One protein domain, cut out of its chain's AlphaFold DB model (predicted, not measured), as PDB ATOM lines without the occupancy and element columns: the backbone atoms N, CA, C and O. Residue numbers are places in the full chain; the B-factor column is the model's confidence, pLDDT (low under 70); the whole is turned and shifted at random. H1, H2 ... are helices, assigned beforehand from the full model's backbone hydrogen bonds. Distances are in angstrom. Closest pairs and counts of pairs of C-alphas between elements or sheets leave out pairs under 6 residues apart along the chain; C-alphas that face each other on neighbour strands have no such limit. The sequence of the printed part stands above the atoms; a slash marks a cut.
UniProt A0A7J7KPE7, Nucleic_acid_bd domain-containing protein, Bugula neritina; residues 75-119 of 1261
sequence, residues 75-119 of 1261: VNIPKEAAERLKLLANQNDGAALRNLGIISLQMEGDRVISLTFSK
ATOM      1  N   VAL A  75      -2.418 -13.147 -18.515       81.56
ATOM      2  CA  VAL A  75      -2.404 -13.729 -19.866       81.56
ATOM      3  C   VAL A  75      -3.130 -12.789 -20.821       81.56
ATOM      4  O   VAL A  75      -4.302 -12.483 -20.615       81.56
ATOM      5  N   ASN A  76      -2.452 -12.372 -21.888       87.44
ATOM      6  CA  ASN A  76      -3.070 -11.578 -22.944       87.44
ATOM      7  C   ASN A  76      -3.958 -12.499 -23.791       87.44
ATOM      8  O   ASN A  76      -3.455 -13.339 -24.539       87.44
ATOM      9  N   ILE A  77      -5.275 -12.348 -23.660       90.12
ATOM     10  CA  ILE A  77      -6.290 -13.119 -24.388       90.12
ATOM     11  C   ILE A  77      -7.226 -12.177 -25.161       90.12
ATOM     12  O   ILE A  77      -7.408 -11.033 -24.741       90.12
ATOM     13  N   PRO A  78      -7.843 -12.617 -26.276       91.81
ATOM     14  CA  PRO A  78      -8.845 -11.817 -26.980       91.81
ATOM     15  C   PRO A  78     -10.010 -11.421 -26.064       91.81
ATOM     16  O   PRO A  78     -10.423 -12.213 -25.214       91.81
ATOM     17  N   LYS A  79     -10.588 -10.232 -26.280       87.31
ATOM     18  CA  LYS A  79     -11.705  -9.689 -25.478       87.31
ATOM     19  C   LYS A  79     -12.866 -10.681 -25.337       87.31
ATOM     20  O   LYS A  79     -13.319 -10.933 -24.229       87.31
ATOM     21  N   GLU A  80     -13.247 -11.338 -26.431       92.25
ATOM     22  CA  GLU A  80     -14.274 -12.390 -26.448       92.25
ATOM     23  C   GLU A  80     -13.945 -13.592 -25.547       92.25
ATOM     24  O   GLU A  80     -14.838 -14.206 -24.967       92.25
ATOM     25  N   ALA A  81     -12.667 -13.970 -25.436       90.38
ATOM     26  CA  ALA A  81     -12.232 -15.076 -24.586       90.38
ATOM     27  C   ALA A  81     -12.231 -14.668 -23.106       90.38
ATOM     28  O   ALA A  81     -12.623 -15.465 -22.253       90.38
ATOM     29  N   ALA A  82     -11.861 -13.419 -22.807       88.44
ATOM     30  CA  ALA A  82     -11.988 -12.845 -21.470       88.44
ATOM     31  C   ALA A  82     -13.463 -12.775 -21.036       88.44
ATOM     32  O   ALA A  82     -13.811 -13.249 -19.957       88.44
ATOM     33  N   GLU A  83     -14.348 -12.301 -21.915       89.69
ATOM     34  CA  GLU A  83     -15.797 -12.253 -21.686       89.69
ATOM     35  C   GLU A  83     -16.406 -13.645 -21.480       89.69
ATOM     36  O   GLU A  83     -17.218 -13.817 -20.574       89.69
ATOM     37  N   ARG A  84     -15.969 -14.668 -22.229       91.56
ATOM     38  CA  ARG A  84     -16.380 -16.068 -21.994       91.56
ATOM     39  C   ARG A  84     -15.899 -16.599 -20.640       91.56
ATOM     40  O   ARG A  84     -16.667 -17.272 -19.959       91.56
ATOM     41  N   LEU A  85     -14.673 -16.283 -20.213       89.62
ATOM     42  CA  LEU A  85     -14.182 -16.658 -18.878       89.62
ATOM     43  C   LEU A  85     -14.926 -15.912 -17.756       89.62
ATOM     44  O   LEU A  85     -15.197 -16.504 -16.716       89.62
ATOM     45  N   LYS A  86     -15.302 -14.644 -17.968       88.81
ATOM     46  CA  LYS A  86     -16.128 -13.858 -17.037       88.81
ATOM     47  C   LYS A  86     -17.563 -14.385 -16.968       88.81
ATOM     48  O   LYS A  86     -18.133 -14.467 -15.888       88.81
ATOM     49  N   LEU A  87     -18.128 -14.818 -18.093       91.06
ATOM     50  CA  LEU A  87     -19.425 -15.489 -18.147       91.06
ATOM     51  C   LEU A  87     -19.390 -16.836 -17.397       91.06
ATOM     52  O   LEU A  87     -20.269 -17.078 -16.577       91.06
ATOM     53  N   LEU A  88     -18.334 -17.642 -17.567       89.25
ATOM     54  CA  LEU A  88     -18.107 -18.859 -16.770       89.25
ATOM     55  C   LEU A  88     -17.905 -18.570 -15.269       89.25
ATOM     56  O   LEU A  88     -18.344 -19.359 -14.439       89.25
ATOM     57  N   ALA A  89     -17.281 -17.443 -14.905       87.50
ATOM     58  CA  ALA A  89     -17.186 -17.003 -13.509       87.50
ATOM     59  C   ALA A  89     -18.565 -16.652 -12.921       87.50
ATOM     60  O   ALA A  89     -18.867 -17.009 -11.783       87.50
ATOM     61  N   ASN A  90     -19.396 -15.961 -13.706       84.75
ATOM     62  CA  ASN A  90     -20.689 -15.430 -13.280       84.75
ATOM     63  C   ASN A  90     -21.813 -16.481 -13.255       84.75
ATOM     64  O   ASN A  90     -22.781 -16.313 -12.519       84.75
ATOM     65  N   GLN A  91     -21.714 -17.563 -14.032       87.25
ATOM     66  CA  GLN A  91     -22.748 -18.607 -14.142       87.25
ATOM     67  C   GLN A  91     -22.824 -19.565 -12.932       87.25
ATOM     68  O   GLN A  91     -23.345 -20.669 -13.056       87.25
ATOM     69  N   ASN A  92     -22.293 -19.183 -11.764       63.25
ATOM     70  CA  ASN A  92     -22.077 -20.019 -10.567       63.25
ATOM     71  C   ASN A  92     -21.193 -21.273 -10.765       63.25
ATOM     72  O   ASN A  92     -20.689 -21.812  -9.778       63.25
ATOM     73  N   ASP A  93     -20.888 -21.666 -12.004       71.06
ATOM     74  CA  ASP A  93     -19.914 -22.696 -12.383       71.06
ATOM     75  C   ASP A  93     -18.450 -22.259 -12.157       71.06
ATOM     76  O   ASP A  93     -17.537 -22.547 -12.934       71.06
ATOM     77  N   GLY A  94     -18.162 -21.691 -10.982       75.50
ATOM     78  CA  GLY A  94     -16.801 -21.566 -10.455       75.50
ATOM     79  C   GLY A  94     -16.079 -22.920 -10.348       75.50
ATOM     80  O   GLY A  94     -14.853 -22.962 -10.269       75.50
ATOM     81  N   ALA A  95     -16.811 -24.039 -10.416       83.62
ATOM     82  CA  ALA A  95     -16.263 -25.373 -10.645       83.62
ATOM     83  C   ALA A  95     -15.506 -25.488 -11.985       83.62
ATOM     84  O   ALA A  95     -14.438 -26.094 -12.016       83.62
ATOM     85  N   ALA A  96     -15.989 -24.874 -13.072       83.38
ATOM     86  CA  ALA A  96     -15.319 -24.889 -14.374       83.38
ATOM     87  C   ALA A  96     -13.974 -24.148 -14.328       83.38
ATOM     88  O   ALA A  96     -12.960 -24.685 -14.774       83.38
ATOM     89  N   LEU A  97     -13.928 -22.964 -13.706       86.19
ATOM     90  CA  LEU A  97     -12.672 -22.234 -13.496       86.19
ATOM     91  C   LEU A  97     -11.718 -22.996 -12.562       86.19
ATOM     92  O   LEU A  97     -10.543 -23.150 -12.894       86.19
ATOM     93  N   ARG A  98     -12.217 -23.582 -11.464       84.38
ATOM     94  CA  ARG A  98     -11.409 -24.435 -10.569       84.38
ATOM     95  C   ARG A  98     -10.845 -25.672 -11.274       84.38
ATOM     96  O   ARG A  98      -9.696 -26.021 -11.024       84.38
ATOM     97  N   ASN A  99     -11.594 -26.288 -12.191       86.69
ATOM     98  CA  ASN A  99     -11.116 -27.401 -13.022       86.69
ATOM     99  C   ASN A  99      -9.999 -26.973 -13.997       86.69
ATOM    100  O   ASN A  99      -9.151 -27.790 -14.348       86.69
ATOM    101  N   LEU A 100      -9.962 -25.696 -14.394       82.75
ATOM    102  CA  LEU A 100      -8.857 -25.077 -15.141       82.75
ATOM    103  C   LEU A 100      -7.705 -24.591 -14.232       82.75
ATOM    104  O   LEU A 100      -6.730 -24.031 -14.730       82.75
ATOM    105  N   GLY A 101      -7.801 -24.771 -12.909       81.56
ATOM    106  CA  GLY A 101      -6.849 -24.242 -11.924       81.56
ATOM    107  C   GLY A 101      -6.973 -22.735 -11.656       81.56
ATOM    108  O   GLY A 101      -6.150 -22.168 -10.939       81.56
ATOM    109  N   ILE A 102      -7.995 -22.076 -12.211       82.56
ATOM    110  CA  ILE A 102      -8.238 -20.637 -12.086       82.56
ATOM    111  C   ILE A 102      -9.075 -20.390 -10.825       82.56
ATOM    112  O   ILE A 102     -10.240 -20.778 -10.746       82.56
ATOM    113  N   ILE A 103      -8.473 -19.743  -9.823       76.75
ATOM    114  CA  ILE A 103      -9.140 -19.410  -8.550       76.75
ATOM    115  C   ILE A 103     -10.034 -18.173  -8.710       76.75
ATOM    116  O   ILE A 103     -11.151 -18.140  -8.196       76.75
ATOM    117  N   SER A 104      -9.548 -17.169  -9.441       75.56
ATOM    118  CA  SER A 104     -10.239 -15.913  -9.728       75.56
ATOM    119  C   SER A 104      -9.813 -15.372 -11.096       75.56
ATOM    120  O   SER A 104      -8.696 -15.615 -11.555       75.56
ATOM    121  N   LEU A 105     -10.716 -14.640 -11.752       81.19
ATOM    122  CA  LEU A 105     -10.455 -13.926 -12.999       81.19
ATOM    123  C   LEU A 105     -10.536 -12.419 -12.727       81.19
ATOM    124  O   LEU A 105     -11.539 -11.943 -12.205       81.19
ATOM    125  N   GLN A 106      -9.502 -11.672 -13.108       83.31
ATOM    126  CA  GLN A 106      -9.512 -10.208 -13.131       83.31
ATOM    127  C   GLN A 106      -9.304  -9.771 -14.581       83.31
ATOM    128  O   GLN A 106      -8.242 -10.043 -15.140       83.31
ATOM    129  N   MET A 107     -10.293  -9.113 -15.192       80.62
ATOM    130  CA  MET A 107     -10.113  -8.514 -16.518       80.62
ATOM    131  C   MET A 107      -9.537  -7.103 -16.392       80.62
ATOM    132  O   MET A 107      -9.838  -6.372 -15.447       80.62
ATOM    133  N   GLU A 108      -8.724  -6.703 -17.363       73.50
ATOM    134  CA  GLU A 108      -8.260  -5.323 -17.479       73.50
ATOM    135  C   GLU A 108      -9.442  -4.414 -17.869       73.50
ATOM    136  O   GLU A 108     -10.188  -4.718 -18.798       73.50
ATOM    137  N   GLY A 109      -9.654  -3.338 -17.106       73.62
ATOM    138  CA  GLY A 109     -10.820  -2.450 -17.224       73.62
ATOM    139  C   GLY A 109     -11.948  -2.710 -16.214       73.62
ATOM    140  O   GLY A 109     -12.724  -1.793 -15.944       73.62
ATOM    141  N   ASP A 110     -12.016  -3.887 -15.580       64.62
ATOM    142  CA  ASP A 110     -12.891  -4.087 -14.413       64.62
ATOM    143  C   ASP A 110     -12.290  -3.392 -13.175       64.62
ATOM    144  O   ASP A 110     -11.092  -3.509 -12.898       64.62
ATOM    145  N   ARG A 111     -13.119  -2.667 -12.406       52.22
ATOM    146  CA  ARG A 111     -12.696  -1.846 -11.249       52.22
ATOM    147  C   ARG A 111     -12.302  -2.693 -10.026       52.22
ATOM    148  O   ARG A 111     -13.003  -2.708  -9.021       52.22
ATOM    149  N   VAL A 112     -11.168  -3.385 -10.097       52.91
ATOM    150  CA  VAL A 112     -10.638  -4.220  -9.005       52.91
ATOM    151  C   VAL A 112      -9.384  -3.580  -8.405       52.91
ATOM    152  O   VAL A 112      -8.298  -3.637  -8.988       52.91
ATOM    153  N   ILE A 113      -9.530  -2.991  -7.213       53.66
ATOM    154  CA  ILE A 113      -8.428  -2.381  -6.456       53.66
ATOM    155  C   ILE A 113      -7.598  -3.495  -5.801       53.66
ATOM    156  O   ILE A 113      -7.981  -4.061  -4.780       53.66
ATOM    157  N   SER A 114      -6.450  -3.825  -6.393       53.91
ATOM    158  CA  SER A 114      -5.517  -4.815  -5.842       53.91
ATOM    159  C   SER A 114      -4.457  -4.128  -4.981       53.91
ATOM    160  O   SER A 114      -3.656  -3.342  -5.482       53.91
ATOM    161  N   LEU A 115      -4.446  -4.436  -3.684       54.38
ATOM    162  CA  LEU A 115      -3.483  -3.911  -2.715       54.38
ATOM    163  C   LEU A 115      -2.590  -5.048  -2.220       54.38
ATOM    164  O   LEU A 115      -3.083  -6.061  -1.735       54.38
ATOM    165  N   THR A 116      -1.273  -4.877  -2.338       48.91
ATOM    166  CA  THR A 116      -0.276  -5.851  -1.870       48.91
ATOM    167  C   THR A 116       0.491  -5.259  -0.696       48.91
ATOM    168  O   THR A 116       1.168  -4.242  -0.860       48.91
ATOM    169  N   PHE A 117       0.441  -5.895   0.477       50.03
ATOM    170  CA  PHE A 117       1.349  -5.525   1.563       50.03
ATOM    171  C   PHE A 117       2.756  -6.031   1.231       50.03
ATOM    172  O   PHE A 117       2.967  -7.231   1.047       50.03
ATOM    173  N   SER A 118       3.728  -5.124   1.161       48.72
ATOM    174  CA  SER A 118       5.143  -5.489   1.181       48.72
ATOM    175  C   SER A 118       5.671  -5.270   2.594       48.72
ATOM    176  O   SER A 118       5.437  -4.223   3.192       48.72
ATOM    177  N   LYS A 119       6.372  -6.265   3.150       45.50
ATOM    178  CA  LYS A 119       6.978  -6.184   4.488       45.50
ATOM    179  C   LYS A 119       8.279  -5.371   4.440       45.50
ATOM    180  O   LYS A 119       9.355  -5.874   4.754       45.50
TER     181      LYS A 119
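What this domain is: This is residues 75 to 119 of the 1261 residues of the protein "Nucleic_acid_bd domain-containing protein" of Bugula neritina (UniProt A0A7J7KPE7). A helix, H1, and a shorter one, H2, set steeply to it beyond its last turn make a small helical corner, and a long stretch without named elements, residues 100 to 119, folds back past H1 and then runs away from both helices as an arm. This arm, with residues 111 to 119, makes much of the length. The printed part has 45 residues with two named helices, H1 then H2, and no named strand; its class is all helix, though only 18 residues are in named elements. It is loose, with a radius of gyration of the C-alphas of 12.2 A, and elongated, spanning 35 by 22 by 17 A.

How they stand to each other: H1, residues 79 to 90, touches H2, residues 94 to 99, with residues 85 to 89 alone. Their closest C-alphas, of Ala 89 and Leu 97, are 6.9 A apart. They run opposite ways at a steep tilt of 67 degrees, only just short of about perpendicular. In H1 and H2 every O i to N i+4 pair is within hydrogen-bond range.

Where its parts are: H1 runs 16.2 A from C-alpha 79 at (-11.705, -9.689, -25.478). H2 runs 8.5 A to C-alpha 99 at (-11.116, -27.401, -13.022).

The domain as a whole: The farthest C-alphas, of Glu 80 and Lys 119, are 38.0 A apart. The printed part has no cut, and the link from H1 to H2 is tight. Residue 92 and residues 110 to 119 have pLDDT under 70.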